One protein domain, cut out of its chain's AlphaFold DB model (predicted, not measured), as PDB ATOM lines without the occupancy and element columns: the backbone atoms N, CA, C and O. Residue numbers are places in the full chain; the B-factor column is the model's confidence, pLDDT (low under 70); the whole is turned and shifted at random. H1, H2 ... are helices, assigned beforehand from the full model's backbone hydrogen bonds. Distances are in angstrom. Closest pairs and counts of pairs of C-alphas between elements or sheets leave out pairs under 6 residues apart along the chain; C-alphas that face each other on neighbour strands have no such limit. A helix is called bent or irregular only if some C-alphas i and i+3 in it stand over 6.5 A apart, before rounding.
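AT A GLANCE: This is residues 1134 to 1257 of the 1277 residues of an uncharacterized protein of Fluoribacter bozemanae (UniProt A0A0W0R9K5). Two helical hairpins, H4 with H5 and H6 with H7, are stacked into an up-and-down bundle of four helices, in which each helix runs against the one before it, and the short helices H1, H2 and H3 cover the H4 and H5 side, away from H6 and H7. H4 and H5 thus lie in the middle, and the loop of residues 1143 to 1154, between H1 and H2, reaches out from the short-helix side. The printed part has 124 residues with seven named helices, H1 to H7 in order, and no named strand; the class is all helix. The whole is compact, with a radius of gyration of the C-alphas of 14.0 A, and spans 40 by 32 by 22 A.

IN THESE COORDINATES: The longest helix is H7, residues 1239 to 1256, 26.1 A from its first C-alpha at (-13.023, 1.307, 26.706) to its last. H6 is residues 1218 to 1233, 22.7 A long. H5 is residues 1197 to 1211, 21.2 A; it is neither bent nor irregular, but only just: C-alphas 1202 and 1205 are 6.2 A apart. H4, residues 1175 to 1191, measures 23.9 A and begins with C-alpha 1175 at (-27.233, -15.017, 49.277). Of the short helices, H1 is residues 1135 to 1142, 10.9 A, beginning with C-alpha 1135 at (-17.578, -2.449, 51.195). H2 is residues 1155 to 1161, 11.9 A, and only just neither bent nor irregular, with C-alphas 1155 and 1158 6.1 A apart. H3 is residues 1163 to 1166, 4.9 A.

HOW THE PARTS SIT: H7 and H6 form a helical hairpin; they touch at a shallow tilt of 13 degrees, opposite ways, with Ala 1220 and Leu 1252 as the closest C-alphas, 5.8 A apart. H7 also touches H5, the same way, closest at the C-alphas of Ser 1197 and Lys 1244, 5.7 A apart; their shallow tilt of 32 degrees is only just short of steep. H7 touches H4 with residues 1241 to 1245 alone, closest at the C-alphas of Leu 1190 and Ile 1241, 5.8 A apart. H4 and H6 touch at a steep tilt of 39 degrees, the same way, with the C-alphas of Leu 1183 and Leu 1223 closest at 6.0 A. H4 and H5, a helical hairpin, only just touch, with 3 pairs of C-alphas within 8 A; the closest are those of Val 1178 and Ala 1211, 7.0 A apart, and the tilt is a shallow 7 degrees, opposite ways. H1 touches H4 at a steep tilt of 53 degrees, closest at the C-alphas of Val 1135 and Val 1185, 6.0 A apart. H2 touches H5 at a shallow tilt of 19 degrees, the same way, with the C-alphas of Ser 1155 and Ile 1203 closest at 5.4 A. H3 touches H5, whose residues 1207 to 1211 alone take part; the closest C-alphas are those of Lys 1164 and Gly 1210, 4.2 A apart. H6 is apart from H1, H2 and H3, and so is H7. In H1, H4, H6 and H7 every O i to N i+4 pair is within hydrogen-bond range. In H5 9 of 11 are, in H2 0 of 3, while 4 of 4 O i to N i+3 pairs of H2 are within range; H3 is too short for an O i to N i+4 pair.

THE WHOLE: The two C-alphas farthest apart, those of Gly 1148 and Ser 1257, are 44.1 A from each other. The printed part has no cut. The link from H1 to H2, 12 residues, is long. Mean pLDDT of the printed part is 83.9; residues 1146 to 1148, 1235 to 1238 and 1256 to 1257 are under 70.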
ATOM      1  N   SER A1134     -16.804  -3.430  55.987       89.56
ATOM      2  CA  SER A1134     -17.634  -2.722  55.018       89.56
ATOM      3  C   SER A1134     -17.155  -2.933  53.577       89.56
ATOM      4  O   SER A1134     -16.028  -3.357  53.319       89.56
ATOM      5  N   VAL A1135     -17.996  -2.556  52.605       90.44
ATOM      6  CA  VAL A1135     -17.578  -2.449  51.195       90.44
ATOM      7  C   VAL A1135     -16.376  -1.507  51.061       90.44
ATOM      8  O   VAL A1135     -15.489  -1.773  50.258       90.44
ATOM      9  N   ASN A1136     -16.319  -0.425  51.845       89.62
ATOM     10  CA  ASN A1136     -15.175   0.488  51.829       89.62
ATOM     11  C   ASN A1136     -13.908  -0.178  52.372       89.62
ATOM     12  O   ASN A1136     -12.851   0.048  51.802       89.62
ATOM     13  N   ASP A1137     -14.017  -1.039  53.387       90.94
ATOM     14  CA  ASP A1137     -12.864  -1.754  53.948       90.94
ATOM     15  C   ASP A1137     -12.252  -2.698  52.890       90.94
ATOM     16  O   ASP A1137     -11.030  -2.749  52.738       90.94
ATOM     17  N   ILE A1138     -13.090  -3.382  52.092       90.12
ATOM     18  CA  ILE A1138     -12.636  -4.199  50.949       90.12
ATOM     19  C   ILE A1138     -11.941  -3.326  49.899       90.12
ATOM     20  O   ILE A1138     -10.856  -3.671  49.432       90.12
ATOM     21  N   ILE A1139     -12.547  -2.197  49.523       89.38
ATOM     22  CA  ILE A1139     -11.969  -1.292  48.521       89.38
ATOM     23  C   ILE A1139     -10.634  -0.726  49.010       89.38
ATOM     24  O   ILE A1139      -9.666  -0.757  48.261       89.38
ATOM     25  N   GLN A1140     -10.545  -0.291  50.267       87.56
ATOM     26  CA  GLN A1140      -9.320   0.233  50.870       87.56
ATOM     27  C   GLN A1140      -8.219  -0.829  50.971       87.56
ATOM     28  O   GLN A1140      -7.041  -0.506  50.859       87.56
ATOM     29  N   ALA A1141      -8.571  -2.104  51.156       88.94
ATOM     30  CA  ALA A1141      -7.592  -3.186  51.129       88.94
ATOM     31  C   ALA A1141      -7.016  -3.417  49.723       88.94
ATOM     32  O   ALA A1141      -5.817  -3.658  49.595       88.94
ATOM     33  N   ILE A1142      -7.855  -3.335  48.684       88.19
ATOM     34  CA  ILE A1142      -7.455  -3.504  47.278       88.19
ATOM     35  C   ILE A1142      -6.682  -2.281  46.768       88.19
ATOM     36  O   ILE A1142      -5.690  -2.430  46.058       88.19
ATOM     37  N   LEU A1143      -7.149  -1.082  47.111       86.88
ATOM     38  CA  LEU A1143      -6.639   0.213  46.666       86.88
ATOM     39  C   LEU A1143      -6.164   1.037  47.879       86.88
ATOM     40  O   LEU A1143      -6.732   2.094  48.167       86.88
ATOM     41  N   PRO A1144      -5.147   0.568  48.626       82.44
ATOM     42  CA  PRO A1144      -4.669   1.281  49.797       82.44
ATOM     43  C   PRO A1144      -4.088   2.629  49.382       82.44
ATOM     44  O   PRO A1144      -3.293   2.735  48.444       82.44
ATOM     45  N   THR A1145      -4.502   3.670  50.097       76.94
ATOM     46  CA  THR A1145      -3.983   5.024  49.926       76.94
ATOM     47  C   THR A1145      -2.817   5.224  50.887       76.94
ATOM     48  O   THR A1145      -2.963   5.067  52.098       76.94
ATOM     49  N   THR A1146      -1.641   5.545  50.356       69.81
ATOM     50  CA  THR A1146      -0.470   5.905  51.170       69.81
ATOM     51  C   THR A1146      -0.699   7.241  51.893       69.81
ATOM     52  O   THR A1146      -1.522   8.043  51.444       69.81
ATOM     53  N   PRO A1147       0.065   7.558  52.960       64.00
ATOM     54  CA  PRO A1147      -0.033   8.850  53.651       64.00
ATOM     55  C   PRO A1147       0.155  10.081  52.742       64.00
ATOM     56  O   PRO A1147      -0.303  11.166  53.080       64.00
ATOM     57  N   GLY A1148       0.807   9.920  51.582       63.94
ATOM     58  CA  GLY A1148       0.970  10.959  50.558       63.94
ATOM     59  C   GLY A1148      -0.143  11.017  49.501       63.94
ATOM     60  O   GLY A1148       0.002  11.746  48.525       63.94
ATOM     61  N   GLY A1149      -1.222  10.238  49.641       70.50
ATOM     62  CA  GLY A1149      -2.358  10.224  48.710       70.50
ATOM     63  C   GLY A1149      -2.183   9.340  47.467       70.50
ATOM     64  O   GLY A1149      -3.082   9.289  46.632       70.50
ATOM     65  N   LEU A1150      -1.058   8.629  47.324       71.88
ATOM     66  CA  LEU A1150      -0.831   7.704  46.206       71.88
ATOM     67  C   LEU A1150      -1.539   6.372  46.467       71.88
ATOM     68  O   LEU A1150      -1.376   5.797  47.543       71.88
ATOM     69  N   ILE A1151      -2.278   5.876  45.473       76.00
ATOM     70  CA  ILE A1151      -2.929   4.562  45.500       76.00
ATOM     71  C   ILE A1151      -1.950   3.519  44.952       76.00
ATOM     72  O   ILE A1151      -1.487   3.641  43.819       76.00
ATOM     73  N   THR A1152      -1.657   2.484  45.738       75.50
ATOM     74  CA  THR A1152      -0.823   1.340  45.324       75.50
ATOM     75  C   THR A1152      -1.660   0.066  45.320       75.50
ATOM     76  O   THR A1152      -1.835  -0.546  46.377       75.50
ATOM     77  N   PRO A1153      -2.204  -0.352  44.166       78.56
ATOM     78  CA  PRO A1153      -3.102  -1.493  44.126       78.56
ATOM     79  C   PRO A1153      -2.456  -2.788  44.620       78.56
ATOM     80  O   PRO A1153      -1.351  -3.136  44.212       78.56
ATOM     81  N   THR A1154      -3.152  -3.506  45.502       81.00
ATOM     82  CA  THR A1154      -2.628  -4.689  46.195       81.00
ATOM     83  C   THR A1154      -3.686  -5.797  46.248       81.00
ATOM     84  O   THR A1154      -4.382  -5.982  47.245       81.00
ATOM     85  N   SER A1155      -3.794  -6.581  45.172       79.31
ATOM     86  CA  SER A1155      -4.757  -7.693  45.048       79.31
ATOM     87  C   SER A1155      -4.622  -8.748  46.165       79.31
ATOM     88  O   SER A1155      -5.614  -9.336  46.597       79.31
ATOM     89  N   LYS A1156      -3.412  -8.936  46.712       82.94
ATOM     90  CA  LYS A1156      -3.107  -9.898  47.789       82.94
ATOM     91  C   LYS A1156      -3.834  -9.609  49.108       82.94
ATOM     92  O   LYS A1156      -4.163 -10.554  49.826       82.94
ATOM     93  N   ASN A1157      -4.151  -8.349  49.409       87.94
ATOM     94  CA  ASN A1157      -4.793  -7.973  50.674       87.94
ATOM     95  C   ASN A1157      -6.213  -8.540  50.821       87.94
ATOM     96  O   ASN A1157      -6.708  -8.673  51.936       87.94
ATOM     97  N   LEU A1158      -6.854  -8.947  49.719       85.94
ATOM     98  CA  LEU A1158      -8.142  -9.645  49.754       85.94
ATOM     99  C   LEU A1158      -8.103 -10.948  50.554       85.94
ATOM    100  O   LEU A1158      -9.115 -11.349  51.128       85.94
ATOM    101  N   THR A1159      -6.944 -11.607  50.596       87.81
ATOM    102  CA  THR A1159      -6.782 -12.861  51.341       87.81
ATOM    103  C   THR A1159      -6.957 -12.660  52.848       87.81
ATOM    104  O   THR A1159      -7.436 -13.571  53.520       87.81
ATOM    105  N   PHE A1160      -6.689 -11.454  53.365       91.31
ATOM    106  CA  PHE A1160      -6.837 -11.129  54.784       91.31
ATOM    107  C   PHE A1160      -8.287 -11.129  55.281       91.31
ATOM    108  O   PHE A1160      -8.509 -11.313  56.470       91.31
ATOM    109  N   PHE A1161      -9.287 -10.982  54.407       91.25
ATOM    110  CA  PHE A1161     -10.693 -11.049  54.830       91.25
ATOM    111  C   PHE A1161     -11.230 -12.475  54.982       91.25
ATOM    112  O   PHE A1161     -12.363 -12.642  55.436       91.25
ATOM    113  N   ASN A1162     -10.467 -13.495  54.561       91.69
ATOM    114  CA  ASN A1162     -10.894 -14.896  54.562       91.69
ATOM    115  C   ASN A1162     -12.329 -15.068  54.026       91.69
ATOM    116  O   ASN A1162     -13.196 -15.662  54.668       91.69
ATOM    117  N   LEU A1163     -12.589 -14.496  52.843       90.62
ATOM    118  CA  LEU A1163     -13.934 -14.403  52.255       90.62
ATOM    119  C   LEU A1163     -14.615 -15.770  52.099       90.62
ATOM    120  O   LEU A1163     -15.838 -15.848  52.173       90.62
ATOM    121  N   LYS A1164     -13.823 -16.842  51.955       89.19
ATOM    122  CA  LYS A1164     -14.302 -18.231  51.933       89.19
ATOM    123  C   LYS A1164     -15.084 -18.597  53.191       89.19
ATOM    124  O   LYS A1164     -16.064 -19.324  53.088       89.19
ATOM    125  N   LEU A1165     -14.652 -18.116  54.355       90.19
ATOM    126  CA  LEU A1165     -15.363 -18.302  55.613       90.19
ATOM    127  C   LEU A1165     -16.327 -17.141  55.865       90.19
ATOM    128  O   LEU A1165     -17.517 -17.382  56.041       90.19
ATOM    129  N   THR A1166     -15.851 -15.894  55.846       91.69
ATOM    130  CA  THR A1166     -16.612 -14.721  56.319       91.69
ATOM    131  C   THR A1166     -17.823 -14.364  55.456       91.69
ATOM    132  O   THR A1166     -18.750 -13.729  55.950       91.69
ATOM    133  N   LEU A1167     -17.862 -14.809  54.197       90.25
ATOM    134  CA  LEU A1167     -19.025 -14.701  53.312       90.25
ATOM    135  C   LEU A1167     -19.668 -16.062  53.022       90.25
ATOM    136  O   LEU A1167     -20.309 -16.207  51.986       90.25
ATOM    137  N   SER A1168     -19.521 -17.068  53.889       88.81
ATOM    138  CA  SER A1168     -20.150 -18.391  53.721       88.81
ATOM    139  C   SER A1168     -21.544 -18.483  54.357       88.81
ATOM    140  O   SER A1168     -21.919 -17.671  55.206       88.81
ATOM    141  N   LEU A1169     -22.320 -19.502  53.965       86.38
ATOM    142  CA  LEU A1169     -23.586 -19.842  54.631       86.38
ATOM    143  C   LEU A1169     -23.362 -20.284  56.085       86.38
ATOM    144  O   LEU A1169     -24.148 -19.928  56.957       86.38
ATOM    145  N   GLU A1170     -22.270 -21.005  56.352       85.44
ATOM    146  CA  GLU A1170     -21.877 -21.453  57.697       85.44
ATOM    147  C   GLU A1170     -21.631 -20.273  58.650       85.44
ATOM    148  O   GLU A1170     -21.979 -20.325  59.827       85.44
ATOM    149  N   TYR A1171     -21.093 -19.171  58.129       88.56
ATOM    150  CA  TYR A1171     -20.876 -17.931  58.875       88.56
ATOM    151  C   TYR A1171     -22.162 -17.115  59.091       88.56
ATOM    152  O   TYR A1171     -22.119 -16.035  59.672       88.56
ATOM    153  N   GLY A1172     -23.312 -17.619  58.632       86.75
ATOM    154  CA  GLY A1172     -24.614 -16.963  58.754       86.75
ATOM    155  C   GLY A1172     -24.918 -15.944  57.651       86.75
ATOM    156  O   GLY A1172     -25.910 -15.222  57.749       86.75
ATOM    157  N   VAL A1173     -24.108 -15.867  56.585       88.88
ATOM    158  CA  VAL A1173     -24.311 -14.900  55.494       88.88
ATOM    159  C   VAL A1173     -25.179 -15.515  54.397       88.88
ATOM    160  O   VAL A1173     -24.789 -16.480  53.739       88.88
ATOM    161  N   ASN A1174     -26.367 -14.956  54.163       89.69
ATOM    162  CA  ASN A1174     -27.268 -15.427  53.104       89.69
ATOM    163  C   ASN A1174     -26.926 -14.834  51.721       89.69
ATOM    164  O   ASN A1174     -26.178 -13.860  51.605       89.69
ATOM    165  N   ASP A1175     -27.515 -15.406  50.667       88.88
ATOM    166  CA  ASP A1175     -27.233 -15.017  49.277       88.88
ATOM    167  C   ASP A1175     -27.556 -13.546  48.981       88.88
ATOM    168  O   ASP A1175     -26.835 -12.901  48.223       88.88
ATOM    169  N   LYS A1176     -28.591 -12.976  49.617       89.38
ATOM    170  CA  LYS A1176     -28.974 -11.567  49.433       89.38
ATOM    171  C   LYS A1176     -27.898 -10.615  49.963       89.38
ATOM    172  O   LYS A1176     -27.605  -9.604  49.326       89.38
ATOM    173  N   VAL A1177     -27.314 -10.924  51.120       88.81
ATOM    174  CA  VAL A1177     -26.234 -10.119  51.707       88.81
ATOM    175  C   VAL A1177     -24.980 -10.201  50.837       88.81
ATOM    176  O   VAL A1177     -24.432  -9.160  50.475       88.81
ATOM    177  N   VAL A1178     -24.577 -11.409  50.421       89.88
ATOM    178  CA  VAL A1178     -23.422 -11.596  49.523       89.88
ATOM    179  C   VAL A1178     -23.622 -10.868  48.195       89.88
ATOM    180  O   VAL A1178     -22.713 -10.169  47.746       89.88
ATOM    181  N   PHE A1179     -24.816 -10.967  47.599       90.88
ATOM    182  CA  PHE A1179     -25.166 -10.258  46.371       90.88
ATOM    183  C   PHE A1179     -24.927  -8.753  46.498       90.88
ATOM    184  O   PHE A1179     -24.213  -8.173  45.685       90.88
ATOM    185  N   ASN A1180     -25.481  -8.127  47.539       92.12
ATOM    186  CA  ASN A1180     -25.388  -6.681  47.733       92.12
ATOM    187  C   ASN A1180     -23.945  -6.209  47.962       92.12
ATOM    188  O   ASN A1180     -23.541  -5.181  47.410       92.12
ATOM    189  N   ILE A1181     -23.164  -6.953  48.756       91.44
ATOM    190  CA  ILE A1181     -21.754  -6.636  49.022       91.44
ATOM    191  C   ILE A1181     -20.954  -6.710  47.720       91.44
ATOM    192  O   ILE A1181     -20.311  -5.731  47.340       91.44
ATOM    193  N   LEU A1182     -21.026  -7.840  47.008       91.75
ATOM    194  CA  LEU A1182     -20.261  -8.049  45.780       91.75
ATOM    195  C   LEU A1182     -20.686  -7.098  44.664       91.75
ATOM    196  O   LEU A1182     -19.817  -6.538  44.002       91.75
ATOM    197  N   LEU A1183     -21.989  -6.864  44.481       93.56
ATOM    198  CA  LEU A1183     -22.499  -5.897  43.509       93.56
ATOM    199  C   LEU A1183     -21.891  -4.510  43.757       93.56
ATOM    200  O   LEU A1183     -21.376  -3.885  42.834       93.56
ATOM    201  N   SER A1184     -21.880  -4.063  45.015       94.12
ATOM    202  CA  SER A1184     -21.319  -2.762  45.397       94.12
ATOM    203  C   SER A1184     -19.802  -2.689  45.189       94.12
ATOM    204  O   SER A1184     -19.297  -1.676  44.703       94.12
ATOM    205  N   VAL A1185     -19.068  -3.752  45.543       92.88
ATOM    206  CA  VAL A1185     -17.613  -3.843  45.334       92.88
ATOM    207  C   VAL A1185     -17.284  -3.820  43.840       92.88
ATOM    208  O   VAL A1185     -16.460  -3.014  43.412       92.88
ATOM    209  N   PHE A1186     -17.948  -4.651  43.031       92.75
ATOM    210  CA  PHE A1186     -17.704  -4.710  41.591       92.75
ATOM    211  C   PHE A1186     -18.044  -3.393  40.904       92.75
ATOM    212  O   PHE A1186     -17.228  -2.923  40.123       92.75
ATOM    213  N   ILE A1187     -19.173  -2.751  41.225       90.69
ATOM    214  CA  ILE A1187     -19.511  -1.433  40.665       90.69
ATOM    215  C   ILE A1187     -18.395  -0.421  40.947       90.69
ATOM    216  O   ILE A1187     -17.928   0.235  40.016       90.69
ATOM    217  N   LYS A1188     -17.918  -0.325  42.196       90.69
ATOM    218  CA  LYS A1188     -16.836   0.606  42.555       90.69
ATOM    219  C   LYS A1188     -15.553   0.324  41.769       90.69
ATOM    220  O   LYS A1188     -15.000   1.241  41.180       90.69
ATOM    221  N   LEU A1189     -15.123  -0.934  41.683       90.00
ATOM    222  CA  LEU A1189     -13.905  -1.317  40.952       90.00
ATOM    223  C   LEU A1189     -14.038  -1.155  39.425       90.00
ATOM    224  O   LEU A1189     -13.073  -0.822  38.732       90.00
ATOM    225  N   LEU A1190     -15.233  -1.390  38.875       89.56
ATOM    226  CA  LEU A1190     -15.520  -1.195  37.453       89.56
ATOM    227  C   LEU A1190     -15.465   0.289  37.076       89.56
ATOM    228  O   LEU A1190     -14.953   0.604  36.004       89.56
ATOM    229  N   LEU A1191     -15.920   1.183  37.958       87.44
ATOM    230  CA  LEU A1191     -15.910   2.633  37.744       87.44
ATOM    231  C   LEU A1191     -14.573   3.310  38.098       87.44
ATOM    232  O   LEU A1191     -14.322   4.411  37.623       87.44
ATOM    233  N   ASP A1192     -13.712   2.672  38.892       85.56
ATOM    234  CA  ASP A1192     -12.428   3.250  39.308       85.56
ATOM    235  C   ASP A1192     -11.362   3.171  38.196       85.56
ATOM    236  O   ASP A1192     -10.961   2.083  37.761       85.56
ATOM    237  N   ASP A1193     -10.894   4.327  37.720       81.12
ATOM    238  CA  ASP A1193      -9.914   4.440  36.630       81.12
ATOM    239  C   ASP A1193      -8.495   3.992  37.012       81.12
ATOM    240  O   ASP A1193      -7.688   3.712  36.115       81.12
ATOM    241  N   SER A1194      -8.187   3.900  38.313       80.12
ATOM    242  CA  SER A1194      -6.914   3.364  38.807       80.12
ATOM    243  C   SER A1194      -6.825   1.839  38.662       80.12
ATOM    244  O   SER A1194      -5.727   1.280  38.657       80.12
ATOM    245  N   VAL A1195      -7.963   1.159  38.477       86.25
ATOM    246  CA  VAL A1195      -8.019  -0.291  38.271       86.25
ATOM    247  C   VAL A1195      -7.775  -0.624  36.797       86.25
ATOM    248  O   VAL A1195      -8.648  -0.413  35.949       86.25
ATOM    249  N   THR A1196      -6.593  -1.165  36.483       86.38
ATOM    250  CA  THR A1196      -6.248  -1.653  35.135       86.38
ATOM    251  C   THR A1196      -6.924  -2.991  34.823       86.38
ATOM    252  O   THR A1196      -7.435  -3.674  35.711       86.38
ATOM    253  N   SER A1197      -6.921  -3.388  33.550       84.19
ATOM    254  CA  SER A1197      -7.468  -4.676  33.107       84.19
ATOM    255  C   SER A1197      -6.715  -5.866  33.722       84.19
ATOM    256  O   SER A1197      -7.363  -6.816  34.152       84.19
ATOM    257  N   GLU A1198      -5.380  -5.800  33.847       84.19
ATOM    258  CA  GLU A1198      -4.592  -6.859  34.505       84.19
ATOM    259  C   GLU A1198      -4.954  -6.985  35.989       84.19
ATOM    260  O   GLU A1198      -5.234  -8.074  36.488       84.19
ATOM    261  N   LEU A1199      -5.034  -5.852  36.691       84.81
ATOM    262  CA  LEU A1199      -5.375  -5.826  38.106       84.81
ATOM    263  C   LEU A1199      -6.823  -6.294  38.354       84.81
ATOM    264  O   LEU A1199      -7.086  -7.014  39.315       84.81
ATOM    265  N   ALA A1200      -7.772  -5.928  37.486       86.88
ATOM    266  CA  ALA A1200      -9.148  -6.416  37.564       86.88
ATOM    267  C   ALA A1200      -9.213  -7.951  37.465       86.88
ATOM    268  O   ALA A1200      -9.976  -8.581  38.200       86.88
ATOM    269  N   GLU A1201      -8.389  -8.561  36.607       85.38
ATOM    270  CA  GLU A1201      -8.292 -10.019  36.502       85.38
ATOM    271  C   GLU A1201      -7.744 -10.659  37.789       85.38
ATOM    272  O   GLU A1201      -8.292 -11.667  38.252       85.38
ATOM    273  N   GLU A1202      -6.737 -10.043  38.414       86.50
ATOM    274  CA  GLU A1202      -6.190 -10.495  39.699       86.50
ATOM    275  C   GLU A1202      -7.173 -10.361  40.872       86.50
ATOM    276  O   GLU A1202      -7.160 -11.200  41.770       86.50
ATOM    277  N   ILE A1203      -8.023  -9.329  40.882       88.50
ATOM    278  CA  ILE A1203      -8.959  -9.030  41.981       88.50
ATOM    279  C   ILE A1203     -10.249  -9.852  41.869       88.50
ATOM    280  O   ILE A1203     -10.722 -10.424  42.858       88.50
ATOM    281  N   PHE A1204     -10.862  -9.900  40.681       90.75
ATOM    282  CA  PHE A1204     -12.208 -10.462  40.521       90.75
ATOM    283  C   PHE A1204     -12.245 -11.963  40.786       90.75
ATOM    284  O   PHE A1204     -13.198 -12.453  41.392       90.75
ATOM    285  N   LYS A1205     -11.199 -12.693  40.385       85.88
ATOM    286  CA  LYS A1205     -11.108 -14.138  40.602       85.88
ATOM    287  C   LYS A1205     -11.202 -14.509  42.097       85.88
ATOM    288  O   LYS A1205     -12.136 -15.238  42.429       85.88
ATOM    289  N   PRO A1206     -10.338 -14.007  43.008       84.50
ATOM    290  CA  PRO A1206     -10.439 -14.288  44.440       84.50
ATOM    291  C   PRO A1206     -11.773 -13.866  45.068       84.50
ATOM    292  O   PRO A1206     -12.291 -14.612  45.896       84.50
ATOM    293  N   LEU A1207     -12.356 -12.725  44.667       87.94
ATOM    294  CA  LEU A1207     -13.672 -12.282  45.159       87.94
ATOM    295  C   LEU A1207     -14.776 -13.293  44.823       87.94
ATOM    296  O   LEU A1207     -15.552 -13.680  45.694       87.94
ATOM    297  N   ILE A1208     -14.814 -13.760  43.572       87.12
ATOM    298  CA  ILE A1208     -15.783 -14.754  43.094       87.12
ATOM    299  C   ILE A1208     -15.556 -16.091  43.799       87.12
ATOM    300  O   ILE A1208     -16.482 -16.642  44.392       87.12
ATOM    301  N   THR A1209     -14.323 -16.608  43.775       83.25
ATOM    302  CA  THR A1209     -14.015 -17.920  44.362       83.25
ATOM    303  C   THR A1209     -14.139 -17.934  45.880       83.25
ATOM    304  O   THR A1209     -14.432 -18.978  46.443       83.25
ATOM    305  N   GLY A1210     -13.911 -16.808  46.556       83.06
ATOM    306  CA  GLY A1210     -14.071 -16.698  48.003       83.06
ATOM    307  C   GLY A1210     -15.539 -16.612  48.411       83.06
ATOM    308  O   GLY A1210     -15.960 -17.318  49.312       83.06
ATOM    309  N   ALA A1211     -16.336 -15.784  47.735       85.00
ATOM    310  CA  ALA A1211     -17.689 -15.471  48.193       85.00
ATOM    311  C   ALA A1211     -18.789 -16.397  47.644       85.00
ATOM    312  O   ALA A1211     -19.837 -16.539  48.276       85.00
ATOM    313  N   LEU A1212     -18.586 -16.996  46.463       85.12
ATOM    314  CA  LEU A1212     -19.614 -17.795  45.783       85.12
ATOM    315  C   LEU A1212     -19.418 -19.309  45.928       85.12
ATOM    316  O   LEU A1212     -20.319 -20.068  45.580       85.12
ATOM    317  N   LEU A1213     -18.280 -19.771  46.456       75.62
ATOM    318  CA  LEU A1213     -18.019 -21.199  46.653       75.62
ATOM    319  C   LEU A1213     -19.130 -21.845  47.500       75.62
ATOM    320  O   LEU A1213     -19.456 -21.352  48.577       75.62
ATOM    321  N   ASN A1214     -19.698 -22.951  47.012       76.50
ATOM    322  CA  ASN A1214     -20.821 -23.676  47.627       76.50
ATOM    323  C   ASN A1214     -22.161 -22.904  47.701       76.50
ATOM    324  O   ASN A1214     -23.028 -23.277  48.491       76.50
ATOM    325  N   ARG A1215     -22.356 -21.856  46.885       83.88
ATOM    326  CA  ARG A1215     -23.648 -21.159  46.716       83.88
ATOM    327  C   ARG A1215     -24.336 -21.524  45.403       83.88
ATOM    328  O   ARG A1215     -23.734 -22.134  44.518       83.88
ATOM    329  N   ASP A1216     -25.598 -21.117  45.269       79.62
ATOM    330  CA  ASP A1216     -26.352 -21.288  44.028       79.62
ATOM    331  C   ASP A1216     -25.679 -20.532  42.868       79.62
ATOM    332  O   ASP A1216     -25.365 -19.339  42.947       79.62
ATOM    333  N   LYS A1217     -25.481 -21.235  41.751       77.19
ATOM    334  CA  LYS A1217     -24.874 -20.702  40.527       77.19
ATOM    335  C   LYS A1217     -25.691 -19.563  39.908       77.19
ATOM    336  O   LYS A1217     -25.120 -18.725  39.208       77.19
ATOM    337  N   ILE A1218     -26.996 -19.482  40.181       80.44
ATOM    338  CA  ILE A1218     -27.872 -18.384  39.739       80.44
ATOM    339  C   ILE A1218     -27.370 -17.031  40.269       80.44
ATOM    340  O   ILE A1218     -27.485 -16.017  39.575       80.44
ATOM    341  N   LEU A1219     -26.738 -17.010  41.448       81.81
ATOM    342  CA  LEU A1219     -26.208 -15.796  42.067       81.81
ATOM    343  C   LEU A1219     -25.141 -15.116  41.195       81.81
ATOM    344  O   LEU A1219     -25.129 -13.891  41.074       81.81
ATOM    345  N   ALA A1220     -24.294 -15.900  40.517       81.00
ATOM    346  CA  ALA A1220     -23.276 -15.386  39.599       81.00
ATOM    347  C   ALA A1220     -23.903 -14.661  38.394       81.00
ATOM    348  O   ALA A1220     -23.430 -13.598  37.983       81.00
ATOM    349  N   LYS A1221     -25.011 -15.197  37.863       78.81
ATOM    350  CA  LYS A1221     -25.763 -14.576  36.763       78.81
ATOM    351  C   LYS A1221     -26.416 -13.268  37.205       78.81
ATOM    352  O   LYS A1221     -26.290 -12.263  36.506       78.81
ATOM    353  N   ALA A1222     -27.073 -13.276  38.365       83.88
ATOM    354  CA  ALA A1222     -27.696 -12.083  38.928       83.88
ATOM    355  C   ALA A1222     -26.659 -10.974  39.167       83.88
ATOM    356  O   ALA A1222     -26.917  -9.815  38.845       83.88
ATOM    357  N   LEU A1223     -25.476 -11.319  39.696       88.38
ATOM    358  CA  LEU A1223     -24.391 -10.365  39.958       88.38
ATOM    359  C   LEU A1223     -23.919  -9.668  38.683       88.38
ATOM    360  O   LEU A1223     -23.794  -8.443  38.666       88.38
ATOM    361  N   PHE A1224     -23.702 -10.432  37.606       88.12
ATOM    362  CA  PHE A1224     -23.310  -9.855  36.323       88.12
ATOM    363  C   PHE A1224     -24.387  -8.919  35.765       88.12
ATOM    364  O   PHE A1224     -24.079  -7.797  35.365       88.12
ATOM    365  N   GLN A1225     -25.653  -9.357  35.774       85.31
ATOM    366  CA  GLN A1225     -26.777  -8.548  35.294       85.31
ATOM    367  C   GLN A1225     -26.928  -7.250  36.093       85.31
ATOM    368  O   GLN A1225     -27.094  -6.191  35.492       85.31
ATOM    369  N   GLY A1226     -26.796  -7.309  37.422       87.44
ATOM    370  CA  GLY A1226     -26.833  -6.127  38.281       87.44
ATOM    371  C   GLY A1226     -25.709  -5.134  37.971       87.44
ATOM    372  O   GLY A1226     -25.965  -3.936  37.862       87.44
ATOM    373  N   CYS A1227     -24.476  -5.617  37.769       89.00
ATOM    374  CA  CYS A1227     -23.346  -4.760  37.391       89.00
ATOM    375  C   CYS A1227     -23.562  -4.112  36.015       89.00
ATOM    376  O   CYS A1227     -23.347  -2.911  35.857       89.00
ATOM    377  N   LEU A1228     -24.012  -4.895  35.027       86.38
ATOM    378  CA  LEU A1228     -24.277  -4.422  33.667       86.38
ATOM    379  C   LEU A1228     -25.370  -3.347  33.650       86.38
ATOM    380  O   LEU A1228     -25.170  -2.292  33.055       86.38
ATOM    381  N   GLN A1229     -26.487  -3.592  34.340       86.25
ATOM    382  CA  GLN A1229     -27.600  -2.650  34.434       86.25
ATOM    383  C   GLN A1229     -27.172  -1.345  35.117       86.25
ATOM    384  O   GLN A1229     -27.539  -0.262  34.666       86.25
ATOM    385  N   HIS A1230     -26.358  -1.425  36.177       86.69
ATOM    386  CA  HIS A1230     -25.857  -0.231  36.853       86.69
ATOM    387  C   HIS A1230     -24.966   0.617  35.934       86.69
ATOM    388  O   HIS A1230     -25.142   1.828  35.870       86.69
ATOM    389  N   ILE A1231     -24.060  -0.010  35.176       83.88
ATOM    390  CA  ILE A1231     -23.173   0.691  34.233       83.88
ATOM    391  C   ILE A1231     -23.954   1.271  33.043       83.88
ATOM    392  O   ILE A1231     -23.663   2.376  32.593       83.88
ATOM    393  N   GLN A1232     -24.979   0.567  32.552       80.69
ATOM    394  CA  GLN A1232     -25.872   1.089  31.510       80.69
ATOM    395  C   GLN A1232     -26.609   2.355  31.966       80.69
ATOM    396  O   GLN A1232     -26.752   3.293  31.186       80.69
ATOM    397  N   ASN A1233     -27.012   2.411  33.237       78.50
ATOM    398  CA  ASN A1233     -27.746   3.540  33.806       78.50
ATOM    399  C   ASN A1233     -26.869   4.768  34.126       78.50
ATOM    400  O   ASN A1233     -27.411   5.855  34.310       78.50
ATOM    401  N   THR A1234     -25.539   4.641  34.196       70.00
ATOM    402  CA  THR A1234     -24.631   5.767  34.502       70.00
ATOM    403  C   THR A1234     -24.166   6.555  33.266       70.00
ATOM    404  O   THR A1234     -23.419   7.518  33.419       70.00
ATOM    405  N   ASN A1235     -24.603   6.198  32.045       60.78
ATOM    406  CA  ASN A1235     -24.197   6.824  30.765       60.78
ATOM    407  C   ASN A1235     -22.669   6.843  30.496       60.78
ATOM    408  O   ASN A1235     -22.192   7.592  29.642       60.78
ATOM    409  N   TRP A1236     -21.883   6.011  31.189       55.84
ATOM    410  CA  TRP A1236     -20.416   6.014  31.140       55.84
ATOM    411  C   TRP A1236     -19.879   4.719  30.497       55.84
ATOM    412  O   TRP A1236     -19.704   3.699  31.158       55.84
ATOM    413  N   PHE A1237     -19.606   4.755  29.185       60.69
ATOM    414  CA  PHE A1237     -19.055   3.623  28.415       60.69
ATOM    415  C   PHE A1237     -17.639   3.919  27.893       60.69
ATOM    416  O   PHE A1237     -17.416   4.129  26.702       60.69
ATOM    417  N   GLY A1238     -16.657   3.939  28.796       69.44
ATOM    418  CA  GLY A1238     -15.235   3.984  28.434       69.44
ATOM    419  C   GLY A1238     -14.678   2.603  28.049       69.44
ATOM    420  O   GLY A1238     -15.100   1.583  28.598       69.44
ATOM    421  N   LEU A1239     -13.678   2.554  27.156       75.56
ATOM    422  CA  LEU A1239     -13.023   1.307  26.706       75.56
ATOM    423  C   LEU A1239     -12.512   0.447  27.882       75.56
ATOM    424  O   LEU A1239     -12.668  -0.773  27.865       75.56
ATOM    425  N   ARG A1240     -11.956   1.078  28.929       78.00
ATOM    426  CA  ARG A1240     -11.465   0.395  30.143       78.00
ATOM    427  C   ARG A1240     -12.583  -0.267  30.950       78.00
ATOM    428  O   ARG A1240     -12.411  -1.386  31.418       78.00
ATOM    429  N   ILE A1241     -13.738   0.385  31.088       83.56
ATOM    430  CA  ILE A1241     -14.897  -0.174  31.803       83.56
ATOM    431  C   ILE A1241     -15.404  -1.415  31.064       83.56
ATOM    432  O   ILE A1241     -15.645  -2.444  31.688       83.56
ATOM    433  N   HIS A1242     -15.485  -1.349  29.730       81.56
ATOM    434  CA  HIS A1242     -15.891  -2.483  28.899       81.56
ATOM    435  C   HIS A1242     -14.927  -3.674  29.022       81.56
ATOM    436  O   HIS A1242     -15.372  -4.806  29.203       81.56
ATOM    437  N   GLN A1243     -13.611  -3.424  29.004       84.44
ATOM    438  CA  GLN A1243     -12.599  -4.463  29.228       84.44
ATOM    439  C   GLN A1243     -12.759  -5.129  30.603       84.44
ATOM    440  O   GLN A1243     -12.792  -6.357  30.682       84.44
ATOM    441  N   LYS A1244     -12.937  -4.347  31.677       90.69
ATOM    442  CA  LYS A1244     -13.168  -4.890  33.026       90.69
ATOM    443  C   LYS A1244     -14.488  -5.677  33.122       90.69
ATOM    444  O   LYS A1244     -14.521  -6.731  33.753       90.69
ATOM    445  N   LEU A1245     -15.556  -5.218  32.463       87.56
ATOM    446  CA  LEU A1245     -16.848  -5.918  32.375       87.56
ATOM    447  C   LEU A1245     -16.726  -7.292  31.695       87.56
ATOM    448  O   LEU A1245     -17.273  -8.269  32.203       87.56
ATOM    449  N   GLU A1246     -15.997  -7.387  30.578       86.25
ATOM    450  CA  GLU A1246     -15.742  -8.670  29.901       86.25
ATOM    451  C   GLU A1246     -14.880  -9.611  30.759       86.25
ATOM    452  O   GLU A1246     -15.138 -10.814  30.807       86.25
ATOM    453  N   ILE A1247     -13.903  -9.086  31.509       89.06
ATOM    454  CA  ILE A1247     -13.128  -9.888  32.472       89.06
ATOM    455  C   ILE A1247     -14.046 -10.446  33.568       89.06
ATOM    456  O   ILE A1247     -14.018 -11.651  33.831       89.06
ATOM    457  N   LEU A1248     -14.897  -9.608  34.173       89.06
ATOM    458  CA  LEU A1248     -15.858 -10.036  35.195       89.06
ATOM    459  C   LEU A1248     -16.807 -11.117  34.657       89.06
ATOM    460  O   LEU A1248     -17.001 -12.148  35.301       89.06
ATOM    461  N   LYS A1249     -17.344 -10.914  33.448       86.62
ATOM    462  CA  LYS A1249     -18.183 -11.888  32.738       86.62
ATOM    463  C   LYS A1249     -17.475 -13.229  32.576       86.62
ATOM    464  O   LYS A1249     -18.026 -14.259  32.954       86.62
ATOM    465  N   ASN A1250     -16.248 -13.221  32.058       84.88
ATOM    466  CA  ASN A1250     -15.472 -14.436  31.825       84.88
ATOM    467  C   ASN A1250     -15.185 -15.197  33.128       84.88
ATOM    468  O   ASN A1250     -15.282 -16.424  33.151       84.88
ATOM    469  N   GLN A1251     -14.878 -14.494  34.221       85.31
ATOM    470  CA  GLN A1251     -14.650 -15.124  35.526       85.31
ATOM    471  C   GLN A1251     -15.942 -15.716  36.119       85.31
ATOM    472  O   GLN A1251     -15.918 -16.828  36.645       85.31
ATOM    473  N   LEU A1252     -17.084 -15.032  35.982       83.62
ATOM    474  CA  LEU A1252     -18.383 -15.542  36.441       83.62
ATOM    475  C   LEU A1252     -18.865 -16.748  35.611       83.62
ATOM    476  O   LEU A1252     -19.390 -17.701  36.182       83.62
ATOM    477  N   ILE A1253     -18.624 -16.760  34.292       79.50
ATOM    478  CA  ILE A1253     -18.911 -17.917  33.419       79.50
ATOM    479  C   ILE A1253     -18.055 -19.127  33.813       79.50
ATOM    480  O   ILE A1253     -18.562 -20.247  33.904       79.50
ATOM    481  N   ARG A1254     -16.756 -18.914  34.073       76.88
ATOM    482  CA  ARG A1254     -15.847 -19.980  34.536       76.88
ATOM    483  C   ARG A1254     -16.331 -20.625  35.839       76.88
ATOM    484  O   ARG A1254     -16.101 -21.812  36.038       76.88
ATOM    485  N   PHE A1255     -17.022 -19.870  36.692       73.50
ATOM    486  CA  PHE A1255     -17.616 -20.374  37.928       73.50
ATOM    487  C   PHE A1255     -18.925 -21.172  37.705       73.50
ATOM    488  O   PHE A1255     -19.158 -22.161  38.398       73.50
ATOM    489  N   SER A1256     -19.777 -20.806  36.734       66.25
ATOM    490  CA  SER A1256     -21.104 -21.429  36.546       66.25
ATOM    491  C   SER A1256     -21.106 -22.771  35.786       66.25
ATOM    492  O   SER A1256     -22.061 -23.536  35.916       66.25
ATOM    493  N   SER A1257     -20.041 -23.097  35.044       55.03
ATOM    494  CA  SER A1257     -19.812 -24.378  34.337       55.03
ATOM    495  C   SER A1257     -20.926 -24.883  33.389       55.03
ATOM    496  O   SER A1257     -21.014 -26.089  33.169       55.03
TER     497      SER A1257